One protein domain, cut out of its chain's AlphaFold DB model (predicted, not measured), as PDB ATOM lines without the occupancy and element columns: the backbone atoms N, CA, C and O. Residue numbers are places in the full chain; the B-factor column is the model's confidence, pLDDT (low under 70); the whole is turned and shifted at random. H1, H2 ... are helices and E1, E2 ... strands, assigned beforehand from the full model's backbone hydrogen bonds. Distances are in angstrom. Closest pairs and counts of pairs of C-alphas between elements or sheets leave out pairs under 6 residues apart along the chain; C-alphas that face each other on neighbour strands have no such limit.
ATOM      1  N   GLU A  94       2.105  12.485  -6.235       94.25
ATOM      2  CA  GLU A  94       2.043  11.042  -5.958       94.25
ATOM      3  C   GLU A  94       3.391  10.486  -5.468       94.25
ATOM      4  O   GLU A  94       3.443   9.788  -4.453       94.25
ATOM      5  N   LYS A  95       4.506  10.839  -6.132       94.00
ATOM      6  CA  LYS A  95       5.845  10.416  -5.694       94.00
ATOM      7  C   LYS A  95       6.213  11.044  -4.345       94.00
ATOM      8  O   LYS A  95       6.736  10.337  -3.488       94.00
ATOM      9  N   ILE A  96       5.882  12.318  -4.116       95.62
ATOM     10  CA  ILE A  96       6.057  12.988  -2.813       95.62
ATOM     11  C   ILE A  96       5.289  12.233  -1.719       95.62
ATOM     12  O   ILE A  96       5.876  11.858  -0.707       95.62
ATOM     13  N   ILE A  97       4.000  11.950  -1.933       95.50
ATOM     14  CA  ILE A  97       3.138  11.240  -0.977       95.50
ATOM     15  C   ILE A  97       3.704   9.853  -0.661       95.50
ATOM     16  O   ILE A  97       3.804   9.493   0.509       95.50
ATOM     17  N   ASN A  98       4.153   9.098  -1.664       94.12
ATOM     18  CA  ASN A  98       4.721   7.766  -1.446       94.12
ATOM     19  C   ASN A  98       6.095   7.798  -0.750       94.12
ATOM     20  O   ASN A  98       6.371   6.934   0.088       94.12
ATOM     21  N   ILE A  99       6.925   8.820  -0.996       92.19
ATOM     22  CA  ILE A  99       8.150   9.050  -0.214       92.19
ATOM     23  C   ILE A  99       7.803   9.404   1.243       92.19
ATOM     24  O   ILE A  99       8.418   8.865   2.161       92.19
ATOM     25  N   LEU A 100       6.797  10.246   1.492       94.69
ATOM     26  CA  LEU A 100       6.403  10.630   2.853       94.69
ATOM     27  C   LEU A 100       5.695   9.483   3.611       94.69
ATOM     28  O   LEU A 100       5.999   9.282   4.788       94.69
ATOM     29  N   LYS A 101       4.887   8.633   2.949       94.50
ATOM     30  CA  LYS A 101       4.415   7.337   3.496       94.50
ATOM     31  C   LYS A 101       5.615   6.477   3.933       94.50
ATOM     32  O   LYS A 101       5.678   6.008   5.068       94.50
ATOM     33  N   LYS A 102       6.621   6.322   3.064       90.19
ATOM     34  CA  LYS A 102       7.873   5.586   3.344       90.19
ATOM     35  C   LYS A 102       8.679   6.203   4.502       90.19
ATOM     36  O   LYS A 102       9.319   5.471   5.259       90.19
ATOM     37  N   VAL A 103       8.624   7.521   4.709       89.06
ATOM     38  CA  VAL A 103       9.194   8.152   5.912       89.06
ATOM     39  C   VAL A 103       8.416   7.761   7.169       89.06
ATOM     40  O   VAL A 103       9.033   7.270   8.116       89.06
ATOM     41  N   LEU A 104       7.089   7.928   7.145       90.94
ATOM     42  CA  LEU A 104       6.174   7.691   8.267       90.94
ATOM     43  C   LEU A 104       6.131   6.228   8.739       90.94
ATOM     44  O   LEU A 104       5.930   5.993   9.924       90.94
ATOM     45  N   TYR A 105       6.349   5.249   7.857       89.81
ATOM     46  CA  TYR A 105       6.285   3.828   8.227       89.81
ATOM     47  C   TYR A 105       7.633   3.081   8.228       89.81
ATOM     48  O   TYR A 105       7.701   1.962   8.717       89.81
ATOM     49  N   TYR A 106       8.733   3.635   7.704       82.12
ATOM     50  CA  TYR A 106       9.992   2.869   7.586       82.12
ATOM     51  C   TYR A 106      11.235   3.646   8.033       82.12
ATOM     52  O   TYR A 106      12.058   3.145   8.811       82.12
ATOM     53  N   ILE A 107      11.381   4.895   7.581       78.38
ATOM     54  CA  ILE A 107      12.581   5.689   7.876       78.38
ATOM     55  C   ILE A 107      12.517   6.246   9.306       78.38
ATOM     56  O   ILE A 107      13.397   5.938  10.112       78.38
ATOM     57  N   GLN A 108      11.479   7.012   9.661       80.31
ATOM     58  CA  GLN A 108      11.350   7.637  10.984       80.31
ATOM     59  C   GLN A 108       9.892   7.678  11.486       80.31
ATOM     60  O   GLN A 108       9.298   8.752  11.568       80.31
ATOM     61  N   PRO A 109       9.323   6.530  11.899       82.50
ATOM     62  CA  PRO A 109       7.927   6.460  12.328       82.50
ATOM     63  C   PRO A 109       7.618   7.255  13.603       82.50
ATOM     64  O   PRO A 109       6.525   7.781  13.741       82.50
ATOM     65  N   SER A 110       8.578   7.416  14.519       81.06
ATOM     66  CA  SER A 110       8.370   8.198  15.753       81.06
ATOM     67  C   SER A 110       8.300   9.721  15.546       81.06
ATOM     68  O   SER A 110       8.032  10.431  16.511       81.06
ATOM     69  N   LEU A 111       8.587  10.220  14.333       79.19
ATOM     70  CA  LEU A 111       8.745  11.647  14.017       79.19
ATOM     71  C   LEU A 111       9.700  12.357  15.018       79.19
ATOM     72  O   LEU A 111      10.642  11.708  15.488       79.19
ATOM     73  N   GLN A 112       9.581  13.675  15.259       68.62
ATOM     74  CA  GLN A 112      10.564  14.442  16.061       68.62
ATOM     75  C   GLN A 112       9.989  15.550  16.947       68.62
ATOM     76  O   GLN A 112      10.326  15.626  18.127       68.62
ATOM     77  N   GLY A 113       9.160  16.430  16.386       70.69
ATOM     78  CA  GLY A 113       8.362  17.365  17.167       70.69
ATOM     79  C   GLY A 113       7.248  16.601  17.875       70.69
ATOM     80  O   GLY A 113       6.660  15.699  17.282       70.69
ATOM     81  N   GLY A 114       6.973  16.958  19.125       76.62
ATOM     82  CA  GLY A 114       5.902  16.379  19.926       76.62
ATOM     83  C   GLY A 114       5.264  17.453  20.795       76.62
ATOM     84  O   GLY A 114       5.974  18.254  21.412       76.62
ATOM     85  N   SER A 115       3.934  17.474  20.879       76.81
ATOM     86  CA  SER A 115       3.267  18.146  21.995       76.81
ATOM     87  C   SER A 115       3.520  17.391  23.310       76.81
ATOM     88  O   SER A 115       3.990  16.256  23.310       76.81
ATOM     89  N   LEU A 116       3.226  18.032  24.445       76.38
ATOM     90  CA  LEU A 116       3.345  17.435  25.783       76.38
ATOM     91  C   LEU A 116       1.978  17.417  26.481       76.38
ATOM     92  O   LEU A 116       1.799  17.974  27.563       76.38
ATOM     93  N   VAL A 117       0.997  16.807  25.817       78.19
ATOM     94  CA  VAL A 117      -0.337  16.534  26.360       78.19
ATOM     95  C   VAL A 117      -0.292  15.172  27.053       78.19
ATOM     96  O   VAL A 117       0.112  14.176  26.456       78.19
ATOM     97  N   GLY A 118      -0.692  15.113  28.322       72.88
ATOM     98  CA  GLY A 118      -0.783  13.843  29.042       72.88
ATOM     99  C   GLY A 118      -1.943  12.989  28.524       72.88
ATOM    100  O   GLY A 118      -3.069  13.477  28.457       72.88
ATOM    101  N   SER A 119      -1.677  11.719  28.215       79.75
ATOM    102  CA  SER A 119      -2.710  10.693  28.021       79.75
ATOM    103  C   SER A 119      -2.786   9.769  29.234       79.75
ATOM    104  O   SER A 119      -1.799   9.583  29.946       79.75
ATOM    105  N   SER A 120      -3.960   9.182  29.455       82.81
ATOM    106  CA  SER A 120      -4.181   8.098  30.420       82.81
ATOM    107  C   SER A 120      -4.419   6.741  29.748       82.81
ATOM    108  O   SER A 120      -4.729   5.781  30.449       82.81
ATOM    109  N   SER A 121      -4.334   6.659  28.415       83.62
ATOM    110  CA  SER A 121      -4.389   5.390  27.680       83.62
ATOM    111  C   SER A 121      -2.983   4.845  27.436       83.62
ATOM    112  O   SER A 121      -2.037   5.601  27.220       83.62
ATOM    113  N   GLU A 122      -2.864   3.520  27.441       81.94
ATOM    114  CA  GLU A 122      -1.648   2.788  27.062       81.94
ATOM    115  C   GLU A 122      -1.587   2.517  25.541       81.94
ATOM    116  O   GLU A 122      -0.609   1.956  25.046       81.94
ATOM    117  N   GLN A 123      -2.624   2.905  24.785       83.94
ATOM    118  CA  GLN A 123      -2.742   2.665  23.343       83.94
ATOM    119  C   GLN A 123      -2.206   3.849  22.516       83.94
ATOM    120  O   GLN A 123      -2.549   5.004  22.760       83.94
ATOM    121  N   ILE A 124      -1.397   3.566  21.488       82.06
ATOM    122  CA  ILE A 124      -0.755   4.583  20.623       82.06
ATOM    123  C   ILE A 124      -1.732   5.235  19.621       82.06
ATOM    124  O   ILE A 124      -1.451   6.289  19.036       82.06
ATOM    125  N   GLU A 125      -2.888   4.604  19.428       84.75
ATOM    126  CA  GLU A 125      -4.045   5.127  18.700       84.75
ATOM    127  C   GLU A 125      -4.878   6.143  19.500       84.75
ATOM    128  O   GLU A 125      -5.519   6.999  18.889       84.75
ATOM    129  N   ASP A 126      -4.821   6.092  20.834       83.56
ATOM    130  CA  ASP A 126      -5.496   7.025  21.751       83.56
ATOM    131  C   ASP A 126      -4.601   8.219  22.138       83.56
ATOM    132  O   ASP A 126      -4.990   9.061  22.948       83.56
ATOM    133  N   ASP A 127      -3.376   8.282  21.611       84.12
ATOM    134  CA  ASP A 127      -2.408   9.325  21.942       84.12
ATOM    135  C   ASP A 127      -2.844  10.687  21.355       84.12
ATOM    136  O   ASP A 127      -2.838  10.856  20.127       84.12
ATOM    137  N   PRO A 128      -3.206  11.677  22.200       81.75
ATOM    138  CA  PRO A 128      -3.681  12.985  21.759       81.75
ATOM    139  C   PRO A 128      -2.538  13.901  21.303       81.75
ATOM    140  O   PRO A 128      -2.779  15.076  21.018       81.75
ATOM    141  N   ASN A 129      -1.288  13.421  21.296       82.12
ATOM    142  CA  ASN A 129      -0.154  14.244  20.919       82.12
ATOM    143  C   ASN A 129      -0.005  14.408  19.407       82.12
ATOM    144  O   ASN A 129      -0.138  13.471  18.617       82.12
ATOM    145  N   TYR A 130       0.353  15.633  19.036       84.88
ATOM    146  CA  TYR A 130       0.755  16.006  17.693       84.88
ATOM    147  C   TYR A 130       2.224  15.653  17.512       84.88
ATOM    148  O   TYR A 130       3.090  16.227  18.175       84.88
ATOM    149  N   TYR A 131       2.498  14.739  16.589       86.25
ATOM    150  CA  TYR A 131       3.835  14.327  16.193       86.25
ATOM    151  C   TYR A 131       4.182  14.938  14.838       86.25
ATOM    152  O   TYR A 131       3.415  14.800  13.888       86.25
ATOM    153  N   ALA A 132       5.327  15.611  14.740       87.81
ATOM    154  CA  ALA A 132       5.746  16.345  13.547       87.81
ATOM    155  C   ALA A 132       7.152  15.940  13.085       87.81
ATOM    156  O   ALA A 132       8.055  15.743  13.901       87.81
ATOM    157  N   GLY A 133       7.365  15.838  11.775       87.12
ATOM    158  CA  GLY A 133       8.679  15.605  11.176       87.12
ATOM    159  C   GLY A 133       8.879  16.481   9.945       87.12
ATOM    160  O   GLY A 133       8.007  16.534   9.082       87.12
ATOM    161  N   HIS A 134      10.023  17.162   9.869       88.81
ATOM    162  CA  HIS A 134      10.365  18.067   8.770       88.81
ATOM    163  C   HIS A 134      11.462  17.448   7.905       88.81
ATOM    164  O   HIS A 134      12.468  16.966   8.436       88.81
ATOM    165  N   TYR A 135      11.272  17.459   6.589       88.00
ATOM    166  CA  TYR A 135      12.108  16.746   5.626       88.00
ATOM    167  C   TYR A 135      12.354  17.593   4.375       88.00
ATOM    168  O   TYR A 135      11.558  18.470   4.049       88.00
ATOM    169  N   VAL A 136      13.448  17.314   3.670       86.06
ATOM    170  CA  VAL A 136      13.762  17.872   2.346       86.06
ATOM    171  C   VAL A 136      13.875  16.719   1.356       86.06
ATOM    172  O   VAL A 136      14.546  15.729   1.661       86.06
ATOM    173  N   LEU A 137      13.224  16.828   0.198       89.06
ATOM    174  CA  LEU A 137      13.272  15.803  -0.853       89.06
ATOM    175  C   LEU A 137      14.245  16.194  -1.982       89.06
ATOM    176  O   LEU A 137      14.928  17.219  -1.921       89.06
ATOM    177  N   ASN A 138      14.368  15.346  -3.005       84.56
ATOM    178  CA  ASN A 138      15.340  15.538  -4.088       84.56
ATOM    179  C   ASN A 138      15.056  16.741  -5.011       84.56
ATOM    180  O   ASN A 138      15.977  17.197  -5.690       84.56
ATOM    181  N   ASP A 139      13.841  17.292  -4.994       85.06
ATOM    182  CA  ASP A 139      13.467  18.550  -5.663       85.06
ATOM    183  C   ASP A 139      13.899  19.817  -4.884       85.06
ATOM    184  O   ASP A 139      13.678  20.951  -5.327       85.06
ATOM    185  N   GLU A 140      14.565  19.617  -3.741       83.25
ATOM    186  CA  GLU A 140      15.037  20.630  -2.789       83.25
ATOM    187  C   GLU A 140      13.918  21.383  -2.049       83.25
ATOM    188  O   GLU A 140      14.190  22.402  -1.415       83.25
ATOM    189  N   GLN A 141      12.672  20.897  -2.092       88.94
ATOM    190  CA  GLN A 141      11.575  21.488  -1.323       88.94
ATOM    191  C   GLN A 141      11.509  20.924   0.105       88.94
ATOM    192  O   GLN A 141      11.833  19.760   0.355       88.94
ATOM    193  N   GLU A 142      11.078  21.764   1.051       91.00
ATOM    194  CA  GLU A 142      10.744  21.348   2.418       91.00
ATOM    195  C   GLU A 142       9.333  20.743   2.483       91.00
ATOM    196  O   GLU A 142       8.419  21.196   1.791       91.00
ATOM    197  N   TYR A 143       9.142  19.779   3.384       93.38
ATOM    198  CA  TYR A 143       7.864  19.129   3.673       93.38
ATOM    199  C   TYR A 143       7.706  18.859   5.171       93.38
ATOM    200  O   TYR A 143       8.677  18.513   5.850       93.38
ATOM    201  N   THR A 144       6.470  18.929   5.668       92.38
ATOM    202  CA  THR A 144       6.104  18.482   7.021       92.38
ATOM    203  C   THR A 144       5.190  17.261   6.947       92.38
ATOM    204  O   THR A 144       4.146  17.296   6.296       92.38
ATOM    205  N   ILE A 145       5.548  16.208   7.683       93.00
ATOM    206  CA  ILE A 145       4.633  15.142   8.104       93.00
ATOM    207  C   ILE A 145       4.077  15.509   9.476       93.00
ATOM    208  O   ILE A 145       4.842  15.902  10.360       93.00
ATOM    209  N   LEU A 146       2.771  15.340   9.664       91.44
ATOM    210  CA  LEU A 146       2.082  15.554  10.932       91.44
ATOM    211  C   LEU A 146       1.146  14.368  11.227       91.44
ATOM    212  O   LEU A 146       0.387  13.976  10.347       91.44
ATOM    213  N   LYS A 147       1.173  13.816  12.446       89.81
ATOM    214  CA  LYS A 147       0.292  12.734  12.942       89.81
ATOM    215  C   LYS A 147      -0.360  13.170  14.253       89.81
ATOM    216  O   LYS A 147       0.347  13.640  15.140       89.81
ATOM    217  N   CYS A 148      -1.667  12.974  14.409       87.81
ATOM    218  CA  CYS A 148      -2.385  13.176  15.674       87.81
ATOM    219  C   CYS A 148      -3.453  12.087  15.835       87.81
ATOM    220  O   CYS A 148      -4.190  11.813  14.892       87.81
ATOM    221  N   GLY A 149      -3.537  11.430  17.002       86.44
ATOM    222  CA  GLY A 149      -4.481  10.322  17.205       86.44
ATOM    223  C   GLY A 149      -4.338   9.251  16.118       86.44
ATOM    224  O   GLY A 149      -3.270   8.644  15.999       86.44
ATOM    225  N   LYS A 150      -5.384   9.064  15.304       90.06
ATOM    226  CA  LYS A 150      -5.446   8.086  14.203       90.06
ATOM    227  C   LYS A 150      -5.146   8.646  12.812       90.06
ATOM    228  O   LYS A 150      -5.116   7.881  11.858       90.06
ATOM    229  N   GLU A 151      -4.915   9.945  12.686       91.25
ATOM    230  CA  GLU A 151      -4.881  10.643  11.399       91.25
ATOM    231  C   GLU A 151      -3.485  11.217  11.125       91.25
ATOM    232  O   GLU A 151      -2.729  11.549  12.048       91.25
ATOM    233  N   TYR A 152      -3.130  11.346   9.846       92.50
ATOM    234  CA  TYR A 152      -1.919  12.032   9.409       92.50
ATOM    235  C   TYR A 152      -2.147  12.913   8.181       92.50
ATOM    236  O   TYR A 152      -3.014  12.660   7.346       92.50
ATOM    237  N   ARG A 153      -1.321  13.954   8.071       93.06
ATOM    238  CA  ARG A 153      -1.322  14.926   6.978       93.06
ATOM    239  C   ARG A 153       0.094  15.194   6.486       93.06
ATOM    240  O   ARG A 153       1.047  15.220   7.272       93.06
ATOM    241  N   PHE A 154       0.223  15.423   5.184       94.31
ATOM    242  CA  PHE A 154       1.461  15.853   4.536       94.31
ATOM    243  C   PHE A 154       1.294  17.272   3.992       94.31
ATOM    244  O   PHE A 154       0.315  17.561   3.304       94.31
ATOM    245  N   TYR A 155       2.270  18.138   4.251       92.81
ATOM    246  CA  TYR A 155       2.266  19.538   3.827       92.81
ATOM    247  C   TYR A 155       3.536  19.890   3.051       92.81
ATOM    248  O   TYR A 155       4.620  19.396   3.371       92.81
ATOM    249  N   ARG A 156       3.414  20.802   2.081       92.62
ATOM    250  CA  ARG A 156       4.542  21.577   1.547       92.62
ATOM    251  C   ARG A 156       5.036  22.565   2.612       92.62
ATOM    252  O   ARG A 156       4.253  23.104   3.393       92.62
ATOM    253  N   GLY A 157       6.338  22.829   2.610       89.19
ATOM    254  CA  GLY A 157       6.985  23.785   3.502       89.19
ATOM    255  C   GLY A 157       7.108  23.325   4.959       89.19
ATOM    256  O   GLY A 157       6.421  22.428   5.447       89.19
ATOM    257  N   ASN A 158       8.002  23.990   5.687       85.06
ATOM    258  CA  ASN A 158       8.243  23.764   7.108       85.06
ATOM    259  C   ASN A 158       7.163  24.446   7.972       85.06
ATOM    260  O   ASN A 158       7.314  25.583   8.429       85.06
ATOM    261  N   LYS A 159       6.036  23.749   8.173       81.56
ATOM    262  CA  LYS A 159       4.949  24.166   9.081       81.56
ATOM    263  C   LYS A 159       5.437  24.200  10.543       81.56
ATOM    264  O   LYS A 159       5.630  23.152  11.153       81.56
ATOM    265  N   LYS A 160       5.608  25.404  11.112       62.12
ATOM    266  CA  LYS A 160       6.172  25.652  12.466       62.12
ATOM    267  C   LYS A 160       5.163  25.656  13.620       62.12
ATOM    268  O   LYS A 160       5.552  25.797  14.780       62.12
ATOM    269  N   HIS A 161       3.878  25.559  13.315       60.12
ATOM    270  CA  HIS A 161       2.798  25.527  14.293       60.12
ATOM    271  C   HIS A 161       1.958  24.285  14.031       60.12
ATOM    272  O   HIS A 161       1.788  23.911  12.873       60.12
ATOM    273  N   TYR A 162       1.438  23.668  15.092       67.19
ATOM    274  CA  TYR A 162       0.426  22.625  14.966       67.19
ATOM    275  C   TYR A 162      -0.818  23.267  14.318       67.19
ATOM    276  O   TYR A 162      -1.396  24.162  14.940       67.19
ATOM    277  N   PRO A 163      -1.183  22.915  13.069       62.44
ATOM    278  CA  PRO A 163      -2.371  23.465  12.426       62.44
ATOM    279  C   PRO A 163      -3.624  22.995  13.170       62.44
ATOM    280  O   PRO A 163      -3.626  21.905  13.750       62.44
ATOM    281  N   ASP A 164      -4.699  23.787  13.137       65.56
ATOM    282  CA  ASP A 164      -6.004  23.262  13.541       65.56
ATOM    283  C   ASP A 164      -6.380  22.162  12.546       65.56
ATOM    284  O   ASP A 164      -6.443  22.393  11.339       65.56
ATOM    285  N   TRP A 165      -6.627  20.954  13.047       68.25
ATOM    286  CA  TRP A 165      -7.001  19.812  12.215       68.25
ATOM    287  C   TRP A 165      -8.358  20.008  11.513       68.25
ATOM    288  O   TRP A 165      -8.712  19.270  10.598       68.25
ATOM    289  N   LYS A 166      -9.124  21.030  11.907       66.69
ATOM    290  CA  LYS A 166     -10.369  21.444  11.245       66.69
ATOM    291  C   LYS A 166     -10.149  22.397  10.072       66.69
ATOM    292  O   LYS A 166     -11.098  22.630   9.329       66.69
ATOM    293  N   ASP A 167      -8.945  22.941   9.899       68.69
ATOM    294  CA  ASP A 167      -8.589  23.670   8.684       68.69
ATOM    295  C   ASP A 167      -8.231  22.663   7.581       68.69
ATOM    296  O   ASP A 167      -7.261  21.905   7.683       68.69
ATOM    297  N   THR A 168      -9.071  22.629   6.551       64.38
ATOM    298  CA  THR A 168      -8.914  21.823   5.333       64.38
ATOM    299  C   THR A 168      -8.727  22.692   4.083       64.38
ATOM    300  O   THR A 168      -8.622  22.157   2.982       64.38
ATOM    301  N   GLU A 169      -8.642  24.022   4.234       70.94
ATOM    302  CA  GLU A 169      -8.380  24.974   3.141       70.94
ATOM    303  C   GLU A 169      -6.902  25.427   3.085       70.94
ATOM    304  O   GLU A 169      -6.530  26.261   2.249       70.94
ATOM    305  N   ASP A 170      -6.036  24.860   3.935       79.88
ATOM    306  CA  ASP A 170      -4.584  25.067   3.903       79.88
ATOM    307  C   ASP A 170      -3.998  24.681   2.533       79.88
ATOM    308  O   ASP A 170      -3.899  23.512   2.163       79.88
ATOM    309  N   LYS A 171      -3.557  25.695   1.784       83.31
ATOM    310  CA  LYS A 171      -3.066  25.577   0.400       83.31
ATOM    311  C   LYS A 171      -1.771  24.779   0.256       83.31
ATOM    312  O   LYS A 171      -1.415  24.422  -0.867       83.31
ATOM    313  N   ASP A 172      -1.073  24.516   1.357       88.50
ATOM    314  CA  ASP A 172       0.123  23.678   1.360       88.50
ATOM    315  C   ASP A 172      -0.198  22.197   1.635       88.50
ATOM    316  O   ASP A 172       0.705  21.362   1.537       88.50
ATOM    317  N   LEU A 173      -1.443  21.846   1.993       91.25
ATOM    318  CA  LEU A 173      -1.869  20.464   2.228       91.25
ATOM    319  C   LEU A 173      -1.758  19.643   0.932       91.25
ATOM    320  O   LEU A 173      -2.340  19.975  -0.098       91.25
ATOM    321  N   LEU A 174      -0.995  18.553   0.992       92.69
ATOM    322  CA  LEU A 174      -0.792  17.618  -0.120       92.69
ATOM    323  C   LEU A 174      -1.721  16.412  -0.039       92.69
ATOM    324  O   LEU A 174      -2.128  15.878  -1.069       92.69
ATOM    325  N   TYR A 175      -1.944  15.925   1.182       93.44
ATOM    326  CA  TYR A 175      -2.560  14.633   1.446       93.44
ATOM    327  C   TYR A 175      -2.997  14.526   2.907       93.44
ATOM    328  O   TYR A 175      -2.326  15.046   3.802       93.44
ATOM    329  N   GLU A 176      -4.077  13.787   3.127       92.69
ATOM    330  CA  GLU A 176      -4.620  13.398   4.425       92.69
ATOM    331  C   GLU A 176      -4.981  11.906   4.375       92.69
ATOM    332  O   GLU A 176      -5.410  11.410   3.331       92.69
ATOM    333  N   GLY A 177      -4.795  11.186   5.482       91.94
ATOM    334  CA  GLY A 177      -5.142   9.769   5.575       91.94
ATOM    335  C   GLY A 177      -5.138   9.224   7.003       91.94
ATOM    336  O   GLY A 177      -4.643   9.857   7.937       91.94
ATOM    337  N   GLU A 178      -5.684   8.021   7.165       93.12
ATOM    338  CA  GLU A 178      -5.717   7.297   8.440       93.12
ATOM    339  C   GLU A 178      -4.480   6.399   8.607       93.12
ATOM    340  O   GLU A 178      -3.986   5.796   7.651       93.12
ATOM    341  N   ILE A 179      -3.965   6.315   9.834       91.75
ATOM    342  CA  ILE A 179      -2.846   5.448  10.212       91.75
ATOM    343  C   ILE A 179      -3.303   3.985  10.209       91.75
ATOM    344  O   ILE A 179      -4.179   3.598  10.984       91.75
ATOM    345  N   ASP A 180      -2.628   3.147   9.422       92.19
ATOM    346  CA  ASP A 180      -2.667   1.699   9.614       92.19
ATOM    347  C   ASP A 180      -1.910   1.371  10.908       92.19
ATOM    348  O   ASP A 180      -0.681   1.458  10.974       92.19
TER     349      ASP A 180
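AT A GLANCE: This is residues 94 to 180 of the 233 residues of an uncharacterized protein of Bacillus thuringiensis (UniProt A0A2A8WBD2). A twisted sheet of four strands has one helix, H1, packed slantwise over one face; one long loop, residues 108 to 129, reaches past an end of the sheet. The 87 printed residues run H1, E1, E2, E3, E4, the strands an antiparallel meander, neighbours in chain order. The class is mixed, under half of the residues being in named elements; the whole is compact, radius of gyration of the C-alphas 12.7 A, spans 41 by 28 by 19 A.

IN THESE COORDINATES: Find C-alpha 94 at (2.043, 11.042, -5.958), where H1 begins, running to 107. Then come E1, 130 to 137, 22.4 A; E2, 142 to 148, 20.4 A; E3, 151 to 156; and E4, 173 to 178, ending at (-5.717, 7.297, 8.440).

HOW THE PARTS SIT: H1 is on the sheet, height over the sheet 9.2 A; its closest C-alphas to E2 are Leu 100 and Ile 145, 7.1 A. Every O i to N i+4 pair in H1 is within hydrogen-bond range. Look for N 131 and O 147, 2.8 A, in hairpin E1 and E2; N 153 and O 146, 2.8 A, in E2 and E3; N 174 and O 154, 2.8 A, in E3 and E4.

THE WHOLE: Ser 120 and Asp 139 have the farthest C-alphas, 41.5 A. The printed part has no cut; links H1 to E1 and E3 to E4 are long. Confidence is under 70 at residues 112 and 160 to 168.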